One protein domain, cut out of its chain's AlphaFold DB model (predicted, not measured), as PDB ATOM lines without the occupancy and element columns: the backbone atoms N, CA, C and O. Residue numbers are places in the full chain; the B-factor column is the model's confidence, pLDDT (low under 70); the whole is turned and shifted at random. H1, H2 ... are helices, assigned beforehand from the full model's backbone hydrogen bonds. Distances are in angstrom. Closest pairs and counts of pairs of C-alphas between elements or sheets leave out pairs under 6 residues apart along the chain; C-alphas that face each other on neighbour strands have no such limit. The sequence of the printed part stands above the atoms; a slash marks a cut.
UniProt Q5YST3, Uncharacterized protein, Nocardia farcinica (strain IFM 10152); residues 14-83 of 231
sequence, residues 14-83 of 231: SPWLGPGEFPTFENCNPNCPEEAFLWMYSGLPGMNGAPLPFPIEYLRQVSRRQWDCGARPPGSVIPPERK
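This is residues 14 to 83 of the 231 residues of an uncharacterized protein of Nocardia farcinica (strain IFM 10152) (UniProt Q5YST3). There is little regular structure here: loops make most of the body, with one helix, H2, on one side of it and a single short turn of helix, H1, packed on H2. A loop, residues 42 to 55, reaches one end of the longest axis, and the last stretch, residues 69 to 83, reaches the other. The printed part has 70 residues with two named helices, H1 then H2, and no named strand; the class is all helix, with 17 residues in named elements. It is compact, with a radius of gyration of the C-alphas of 11.8 A, and only just elongated, spanning 36 by 23 by 19 A.

Residues 14 to 37 hold no named element. H1 is residues 38 to 41, beginning at C-alpha 38 (27.781, -38.162, 3.678). H2 is residues 56 to 68, 18.2 A long, ending at C-alpha 68 (32.173, -49.993, -3.928).

H1 and H2 touch; their closest C-alphas, of Leu 38 and Leu 59, are 6.4 A apart. In H2, 8 of 9 O i to N i+4 pairs are within hydrogen-bond range; H1 is too short for such a pair.

The farthest C-alphas, of Asn 48 and Pro 79, are 35.7 A apart. The link from H1 to H2 is long, 14 residues. The printed part has no cut, and no printed residue is under 70 in pLDDT.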
ATOM      1  N   SER A  14      22.972 -50.650   8.745       92.06
ATOM      2  CA  SER A  14      21.750 -49.853   8.659       92.06
ATOM      3  C   SER A  14      22.052 -48.349   8.745       92.06
ATOM      4  O   SER A  14      23.038 -47.954   9.377       92.06
ATOM      5  N   PRO A  15      21.256 -47.497   8.076       92.69
ATOM      6  CA  PRO A  15      21.415 -46.052   8.177       92.69
ATOM      7  C   PRO A  15      21.098 -45.562   9.594       92.69
ATOM      8  O   PRO A  15      20.151 -46.036  10.224       92.69
ATOM      9  N   TRP A  16      21.884 -44.605  10.080       93.50
ATOM     10  CA  TRP A  16      21.655 -43.921  11.357       93.50
ATOM     11  C   TRP A  16      21.000 -42.552  11.160       93.50
ATOM     12  O   TRP A  16      20.316 -42.076  12.064       93.50
ATOM     13  N   LEU A  17      21.181 -41.938   9.987       91.88
ATOM     14  CA  LEU A  17      20.697 -40.590   9.716       91.88
ATOM     15  C   LEU A  17      19.167 -40.555   9.595       91.88
ATOM     16  O   LEU A  17      18.574 -41.232   8.744       91.88
ATOM     17  N   GLY A  18      18.526 -39.710  10.405       89.12
ATOM     18  CA  GLY A  18      17.089 -39.476  10.334       89.12
ATOM     19  C   GLY A  18      16.660 -38.724   9.060       89.12
ATOM     20  O   GLY A  18      17.453 -38.001   8.449       89.12
ATOM     21  N   PRO A  19      15.391 -38.846   8.626       86.38
ATOM     22  CA  PRO A  19      14.875 -38.078   7.494       86.38
ATOM     23  C   PRO A  19      14.955 -36.565   7.748       86.38
ATOM     24  O   PRO A  19      14.408 -36.069   8.730       86.38
ATOM     25  N   GLY A  20      15.598 -35.825   6.841       83.19
ATOM     26  CA  GLY A  20      15.732 -34.364   6.937       83.19
ATOM     27  C   GLY A  20      16.780 -33.876   7.943       83.19
ATOM     28  O   GLY A  20      16.925 -32.666   8.120       83.19
ATOM     29  N   GLU A  21      17.523 -34.782   8.580       90.44
ATOM     30  CA  GLU A  21      18.634 -34.417   9.452       90.44
ATOM     31  C   GLU A  21      19.884 -34.050   8.653       90.44
ATOM     32  O   GLU A  21      20.127 -34.525   7.541       90.44
ATOM     33  N   PHE A  22      20.700 -33.184   9.244       90.94
ATOM     34  CA  PHE A  22      21.951 -32.761   8.640       90.94
ATOM     35  C   PHE A  22      23.050 -33.811   8.874       90.94
ATOM     36  O   PHE A  22      23.259 -34.188  10.027       90.94
ATOM     37  N   PRO A  23      23.783 -34.275   7.843       93.12
ATOM     38  CA  PRO A  23      24.811 -35.298   8.013       93.12
ATOM     39  C   PRO A  23      26.047 -34.749   8.743       93.12
ATOM     40  O   PRO A  23      26.682 -33.783   8.314       93.12
ATOM     41  N   THR A  24      26.404 -35.411   9.837       91.75
ATOM     42  CA  THR A  24      27.562 -35.158  10.704       91.75
ATOM     43  C   THR A  24      28.315 -36.466  10.946       91.75
ATOM     44  O   THR A  24      27.835 -37.545  10.599       91.75
ATOM     45  N   PHE A  25      29.518 -36.397  11.510       91.81
ATOM     46  CA  PHE A  25      30.305 -37.603  11.769       91.81
ATOM     47  C   PHE A  25      29.608 -38.533  12.778       91.81
ATOM     48  O   PHE A  25      29.667 -39.751  12.645       91.81
ATOM     49  N   GLU A  26      28.912 -37.965  13.762       92.31
ATOM     50  CA  GLU A  26      28.296 -38.691  14.871       92.31
ATOM     51  C   GLU A  26      26.981 -39.385  14.491       92.31
ATOM     52  O   GLU A  26      26.622 -40.386  15.110       92.31
ATOM     53  N   ASN A  27      26.259 -38.867  13.492       93.44
ATOM     54  CA  ASN A  27      24.950 -39.393  13.088       93.44
ATOM     55  C   ASN A  27      24.975 -40.225  11.797       93.44
ATOM     56  O   ASN A  27      23.936 -40.739  11.393       93.44
ATOM     57  N   CYS A  28      26.132 -40.364  11.148       93.25
ATOM     58  CA  CYS A  28      26.294 -41.168   9.938       93.25
ATOM     59  C   CYS A  28      26.964 -42.501  10.290       93.25
ATOM     60  O   CYS A  28      28.040 -42.515  10.884       93.25
ATOM     61  N   ASN A  29      26.376 -43.632   9.887       94.56
ATOM     62  CA  ASN A  29      26.986 -44.940  10.148       94.56
ATOM     63  C   ASN A  29      28.241 -45.152   9.268       94.56
ATOM     64  O   ASN A  29      28.105 -45.270   8.046       94.56
ATOM     65  N   PRO A  30      29.454 -45.310   9.842       93.81
ATOM     66  CA  PRO A  30      30.687 -45.512   9.072       93.81
ATOM     67  C   PRO A  30      30.765 -46.878   8.369       93.81
ATOM     68  O   PRO A  30      31.646 -47.102   7.538       93.81
ATOM     69  N   ASN A  31      29.873 -47.814   8.705       95.06
ATOM     70  CA  ASN A  31      29.763 -49.126   8.067       95.06
ATOM     71  C   ASN A  31      28.607 -49.210   7.063       95.06
ATOM     72  O   ASN A  31      28.510 -50.207   6.348       95.06
ATOM     73  N   CYS A  32      27.745 -48.190   6.990       94.56
ATOM     74  CA  CYS A  32      26.682 -48.128   5.995       94.56
ATOM     75  C   CYS A  32      27.247 -47.557   4.686       94.56
ATOM     76  O   CYS A  32      27.666 -46.398   4.666       94.56
ATOM     77  N   PRO A  33      27.230 -48.305   3.566       94.44
ATOM     78  CA  PRO A  33      27.774 -47.824   2.294       94.44
ATOM     79  C   PRO A  33      27.173 -46.490   1.824       94.44
ATOM     80  O   PRO A  33      27.858 -45.677   1.207       94.44
ATOM     81  N   GLU A  34      25.897 -46.254   2.117       95.19
ATOM     82  CA  GLU A  34      25.166 -45.058   1.689       95.19
ATOM     83  C   GLU A  34      25.431 -43.838   2.578       95.19
ATOM     84  O   GLU A  34      25.301 -42.716   2.101       95.19
ATOM     85  N   GLU A  35      25.841 -44.026   3.836       94.75
ATOM     86  CA  GLU A  35      26.018 -42.921   4.794       94.75
ATOM     87  C   GLU A  35      27.471 -42.640   5.170       94.75
ATOM     88  O   GLU A  35      27.792 -41.524   5.580       94.75
ATOM     89  N   ALA A  36      28.354 -43.617   4.962       93.88
ATOM     90  CA  ALA A  36      29.764 -43.608   5.336       93.88
ATOM     91  C   ALA A  36      30.506 -42.296   5.018       93.88
ATOM     92  O   ALA A  36      31.354 -41.864   5.800       93.88
ATOM     93  N   PHE A  37      30.196 -41.664   3.881       95.56
ATOM     94  CA  PHE A  37      30.876 -40.457   3.402       95.56
ATOM     95  C   PHE A  37      30.000 -39.199   3.405       95.56
ATOM     96  O   PHE A  37      30.482 -38.142   3.009       95.56
ATOM     97  N   LEU A  38      28.731 -39.274   3.829       93.56
ATOM     98  CA  LEU A  38      27.781 -38.162   3.678       93.56
ATOM     99  C   LEU A  38      28.257 -36.875   4.353       93.56
ATOM    100  O   LEU A  38      28.220 -35.810   3.739       93.56
ATOM    101  N   TRP A  39      28.746 -36.985   5.586       93.00
ATOM    102  CA  TRP A  39      29.230 -35.847   6.367       93.00
ATOM    103  C   TRP A  39      30.437 -35.150   5.728       93.00
ATOM    104  O   TRP A  39      30.652 -33.964   5.960       93.00
ATOM    105  N   MET A  40      31.209 -35.854   4.893       93.19
ATOM    106  CA  MET A  40      32.375 -35.289   4.206       93.19
ATOM    107  C   MET A  40      31.986 -34.401   3.016       93.19
ATOM    108  O   MET A  40      32.820 -33.651   2.518       93.19
ATOM    109  N   TYR A  41      30.736 -34.477   2.546       92.31
ATOM    110  CA  TYR A  41      30.226 -33.599   1.487       92.31
ATOM    111  C   TYR A  41      29.611 -32.302   2.021       92.31
ATOM    112  O   TYR A  41      29.200 -31.445   1.235       92.31
ATOM    113  N   SER A  42      29.528 -32.155   3.342       89.81
ATOM    114  CA  SER A  42      29.056 -30.943   3.997       89.81
ATOM    115  C   SER A  42      30.084 -29.823   3.844       89.81
ATOM    116  O   SER A  42      31.233 -29.968   4.252       89.81
ATOM    117  N   GLY A  43      29.665 -28.690   3.273       86.12
ATOM    118  CA  GLY A  43      30.513 -27.501   3.140       86.12
ATOM    119  C   GLY A  43      31.731 -27.691   2.228       86.12
ATOM    120  O   GLY A  43      32.838 -27.304   2.603       86.12
ATOM    121  N   LEU A  44      31.541 -28.280   1.039       87.88
ATOM    122  CA  LEU A  44      32.621 -28.440   0.058       87.88
ATOM    123  C   LEU A  44      33.314 -27.101  -0.279       87.88
ATOM    124  O   LEU A  44      32.694 -26.033  -0.213       87.88
ATOM    125  N   PRO A  45      34.593 -27.145  -0.704       85.06
ATOM    126  CA  PRO A  45      35.325 -25.958  -1.136       85.06
ATOM    127  C   PRO A  45      34.547 -25.115  -2.159       85.06
ATOM    128  O   PRO A  45      34.026 -25.634  -3.144       85.06
ATOM    129  N   GLY A  46      34.486 -23.799  -1.932       82.44
ATOM    130  CA  GLY A  46      33.799 -22.843  -2.813       82.44
ATOM    131  C   GLY A  46      32.301 -22.650  -2.543       82.44
ATOM    132  O   GLY A  46      31.682 -21.795  -3.178       82.44
ATOM    133  N   MET A  47      31.711 -23.383  -1.595       81.94
ATOM    134  CA  MET A  47      30.307 -23.203  -1.217       81.94
ATOM    135  C   MET A  47      30.111 -21.962  -0.333       81.94
ATOM    136  O   MET A  47      30.694 -21.845   0.740       81.94
ATOM    137  N   ASN A  48      29.251 -21.042  -0.781       76.69
ATOM    138  CA  ASN A  48      28.817 -19.862  -0.028       76.69
ATOM    139  C   ASN A  48      27.302 -19.950   0.211       76.69
ATOM    140  O   ASN A  48      26.515 -19.645  -0.683       76.69
ATOM    141  N   GLY A  49      26.889 -20.377   1.405       76.56
ATOM    142  CA  GLY A  49      25.493 -20.742   1.690       76.56
ATOM    143  C   GLY A  49      25.236 -22.241   1.485       76.56
ATOM    144  O   GLY A  49      26.198 -22.997   1.488       76.56
ATOM    145  N   ALA A  50      23.955 -22.642   1.383       80.31
ATOM    146  CA  ALA A  50      23.429 -24.009   1.183       80.31
ATOM    147  C   ALA A  50      24.414 -25.142   1.549       80.31
ATOM    148  O   ALA A  50      25.268 -25.464   0.740       80.31
ATOM    149  N   PRO A  51      24.310 -25.790   2.719       84.19
ATOM    150  CA  PRO A  51      25.407 -26.585   3.281       84.19
ATOM    151  C   PRO A  51      25.734 -27.888   2.525       84.19
ATOM    152  O   PRO A  51      26.758 -28.505   2.813       84.19
ATOM    153  N   LEU A  52      24.906 -28.292   1.553       90.12
ATOM    154  CA  LEU A  52      25.142 -29.433   0.666       90.12
ATOM    155  C   LEU A  52      24.987 -29.015  -0.808       90.12
ATOM    156  O   LEU A  52      24.042 -28.293  -1.134       90.12
ATOM    157  N   PRO A  53      25.874 -29.475  -1.712       87.88
ATOM    158  CA  PRO A  53      25.827 -29.132  -3.138       87.88
ATOM    159  C   PRO A  53      24.721 -29.880  -3.899       87.88
ATOM    160  O   PRO A  53      24.282 -29.436  -4.957       87.88
ATOM    161  N   PHE A  54      24.280 -31.022  -3.367       91.25
ATOM    162  CA  PHE A  54      23.269 -31.899  -3.946       91.25
ATOM    163  C   PHE A  54      22.349 -32.448  -2.844       91.25
ATOM    164  O   PHE A  54      22.751 -32.467  -1.678       91.25
ATOM    165  N   PRO A  55      21.140 -32.933  -3.188       91.56
ATOM    166  CA  PRO A  55      20.260 -33.612  -2.238       91.56
ATOM    167  C   PRO A  55      20.920 -34.835  -1.588       91.56
ATOM    168  O   PRO A  55      21.732 -35.525  -2.216       91.56
ATOM    169  N   ILE A  56      20.533 -35.140  -0.347       92.56
ATOM    170  CA  ILE A  56      21.098 -36.246   0.445       92.56
ATOM    171  C   ILE A  56      20.921 -37.587  -0.279       92.56
ATOM    172  O   ILE A  56      21.831 -38.412  -0.283       92.56
ATOM    173  N   GLU A  57      19.798 -37.794  -0.964       92.88
ATOM    174  CA  GLU A  57      19.498 -39.019  -1.711       92.88
ATOM    175  C   GLU A  57      20.496 -39.258  -2.848       92.88
ATOM    176  O   GLU A  57      20.873 -40.399  -3.121       92.88
ATOM    177  N   TYR A  58      20.955 -38.188  -3.499       94.31
ATOM    178  CA  TYR A  58      22.003 -38.286  -4.508       94.31
ATOM    179  C   TYR A  58      23.356 -38.569  -3.852       94.31
ATOM    180  O   TYR A  58      24.071 -39.479  -4.266       94.31
ATOM    181  N   LEU A  59      23.688 -37.849  -2.779       94.44
ATOM    182  CA  LEU A  59      24.942 -38.042  -2.050       94.44
ATOM    183  C   LEU A  59      25.065 -39.451  -1.446       94.44
ATOM    184  O   LEU A  59      26.177 -39.979  -1.390       94.44
ATOM    185  N   ARG A  60      23.949 -40.105  -1.095       94.94
ATOM    186  CA  ARG A  60      23.911 -41.523  -0.692       94.94
ATOM    187  C   ARG A  60      24.405 -42.448  -1.802       94.94
ATOM    188  O   ARG A  60      25.200 -43.354  -1.552       94.94
ATOM    189  N   GLN A  61      24.020 -42.177  -3.048       95.38
ATOM    190  CA  GLN A  61      24.513 -42.922  -4.211       95.38
ATOM    191  C   GLN A  61      26.007 -42.674  -4.445       95.38
ATOM    192  O   GLN A  61      26.744 -43.607  -4.767       95.38
ATOM    193  N   VAL A  62      26.481 -41.438  -4.244       95.25
ATOM    194  CA  VAL A  62      27.912 -41.108  -4.349       95.25
ATOM    195  C   VAL A  62      28.712 -41.797  -3.238       95.25
ATOM    196  O   VAL A  62      29.754 -42.387  -3.511       95.25
ATOM    197  N   SER A  63      28.211 -41.800  -1.997       95.69
ATOM    198  CA  SER A  63      28.802 -42.543  -0.875       95.69
ATOM    199  C   SER A  63      28.900 -44.035  -1.197       95.69
ATOM    200  O   SER A  63      29.982 -44.618  -1.113       95.69
ATOM    201  N   ARG A  64      27.806 -44.633  -1.687       95.50
ATOM    202  CA  ARG A  64      27.782 -46.035  -2.119       95.50
ATOM    203  C   ARG A  64      28.812 -46.300  -3.214       95.50
ATOM    204  O   ARG A  64      29.512 -47.309  -3.175       95.50
ATOM    205  N   ARG A  65      28.951 -45.376  -4.167       95.12
ATOM    206  CA  ARG A  65      29.948 -45.477  -5.232       95.12
ATOM    207  C   ARG A  65      31.375 -45.482  -4.682       95.12
ATOM    208  O   ARG A  65      32.167 -46.320  -5.101       95.12
ATOM    209  N   GLN A  66      31.700 -44.593  -3.744       95.12
ATOM    210  CA  GLN A  66      33.012 -44.577  -3.086       95.12
ATOM    211  C   GLN A  66      33.270 -45.871  -2.306       95.12
ATOM    212  O   GLN A  66      34.362 -46.439  -2.386       95.12
ATOM    213  N   TRP A  67      32.248 -46.376  -1.614       95.25
ATOM    214  CA  TRP A  67      32.318 -47.638  -0.889       95.25
ATOM    215  C   TRP A  67      32.645 -48.822  -1.803       95.25
ATOM    216  O   TRP A  67      33.544 -49.609  -1.495       95.25
ATOM    217  N   ASP A  68      31.955 -48.931  -2.940       94.69
ATOM    218  CA  ASP A  68      32.173 -49.993  -3.928       94.69
ATOM    219  C   ASP A  68      33.527 -49.843  -4.653       94.69
ATOM    220  O   ASP A  68      34.109 -50.835  -5.096       94.69
ATOM    221  N   CYS A  69      34.083 -48.628  -4.722       94.25
ATOM    222  CA  CYS A  69      35.465 -48.379  -5.155       94.25
ATOM    223  C   CYS A  69      36.522 -48.804  -4.117       94.25
ATOM    224  O   CYS A  69      37.710 -48.815  -4.438       94.25
ATOM    225  N   GLY A  70      36.111 -49.171  -2.900       93.56
ATOM    226  CA  GLY A  70      36.988 -49.636  -1.825       93.56
ATOM    227  C   GLY A  70      37.365 -48.576  -0.793       93.56
ATOM    228  O   GLY A  70      38.134 -48.881   0.115       93.56
ATOM    229  N   ALA A  71      36.819 -47.361  -0.878       94.12
ATOM    230  CA  ALA A  71      37.035 -46.354   0.154       94.12
ATOM    231  C   ALA A  71      36.376 -46.791   1.474       94.12
ATOM    232  O   ALA A  71      35.286 -47.375   1.475       94.12
ATOM    233  N   ARG A  72      37.004 -46.469   2.608       94.25
ATOM    234  CA  ARG A  72      36.434 -46.661   3.950       94.25
ATOM    235  C   ARG A  72      36.654 -45.400   4.786       94.25
ATOM    236  O   ARG A  72      37.781 -44.903   4.800       94.25
ATOM    237  N   PRO A  73      35.618 -44.866   5.457       91.50
ATOM    238  CA  PRO A  73      35.787 -43.718   6.333       91.50
ATOM    239  C   PRO A  73      36.479 -44.131   7.645       91.50
ATOM    240  O   PRO A  73      36.498 -45.318   7.999       91.50
ATOM    241  N   PRO A  74      36.998 -43.160   8.415       88.06
ATOM    242  CA  PRO A  74      37.409 -43.394   9.795       88.06
ATOM    243  C   PRO A  74      36.282 -44.047  10.611       88.06
ATOM    244  O   PRO A  74      35.127 -43.641  10.516       88.06
ATOM    245  N   GLY A  75      36.614 -45.069  11.405       86.25
ATOM    246  CA  GLY A  75      35.646 -45.796  12.239       86.25
ATOM    247  C   GLY A  75      34.945 -46.977  11.557       86.25
ATOM    248  O   GLY A  75      34.242 -47.729  12.231       86.25
ATOM    249  N   SER A  76      35.158 -47.195  10.254       89.81
ATOM    250  CA  SER A  76      34.675 -48.406   9.588       89.81
ATOM    251  C   SER A  76      35.471 -49.633  10.041       89.81
ATOM    252  O   SER A  76      36.701 -49.615  10.065       89.81
ATOM    253  N   VAL A  77      34.774 -50.720  10.374       91.19
ATOM    254  CA  VAL A  77      35.392 -52.014  10.727       91.19
ATOM    255  C   VAL A  77      35.458 -52.971   9.535       91.19
ATOM    256  O   VAL A  77      36.020 -54.062   9.639       91.19
ATOM    257  N   ILE A  78      34.867 -52.579   8.405       89.25
ATOM    258  CA  ILE A  78      34.798 -53.395   7.197       89.25
ATOM    259  C   ILE A  78      36.059 -53.142   6.364       89.25
ATOM    260  O   ILE A  78      36.335 -51.989   6.020       89.25
ATOM    261  N   PRO A  79      36.818 -54.186   5.984       89.69
ATOM    262  CA  PRO A  79      38.027 -54.005   5.194       89.69
ATOM    263  C   PRO A  79      37.727 -53.358   3.828       89.69
ATOM    264  O   PRO A  79      36.631 -53.537   3.272       89.69
ATOM    265  N   PRO A  80      38.681 -52.586   3.278       91.38
ATOM    266  CA  PRO A  80      38.549 -52.010   1.948       91.38
ATOM    267  C   PRO A  80      38.543 -53.122   0.895       91.38
ATOM    268  O   PRO A  80      39.410 -53.992   0.877       91.38
ATOM    269  N   GLU A  81      37.554 -53.084   0.008       91.19
ATOM    270  CA  GLU A  81      37.399 -54.026  -1.101       91.19
ATOM    271  C   GLU A  81      36.861 -53.260  -2.307       91.19
ATOM    272  O   GLU A  81      35.819 -52.606  -2.212       91.19
ATOM    273  N   ARG A  82      37.569 -53.342  -3.436       92.94
ATOM    274  CA  ARG A  82      37.177 -52.693  -4.685       92.94
ATOM    275  C   ARG A  82      36.381 -53.668  -5.551       92.94
ATOM    276  O   ARG A  82      36.940 -54.623  -6.075       92.94
ATOM    277  N   LYS A  83      35.093 -53.384  -5.738       92.00
ATOM    278  CA  LYS A  83      34.144 -54.219  -6.497       92.00
ATOM    279  C   LYS A  83      33.976 -53.775  -7.945       92.00
ATOM    280  O   LYS A  83      33.606 -54.574  -8.801       92.00
TER     281      LYS A  83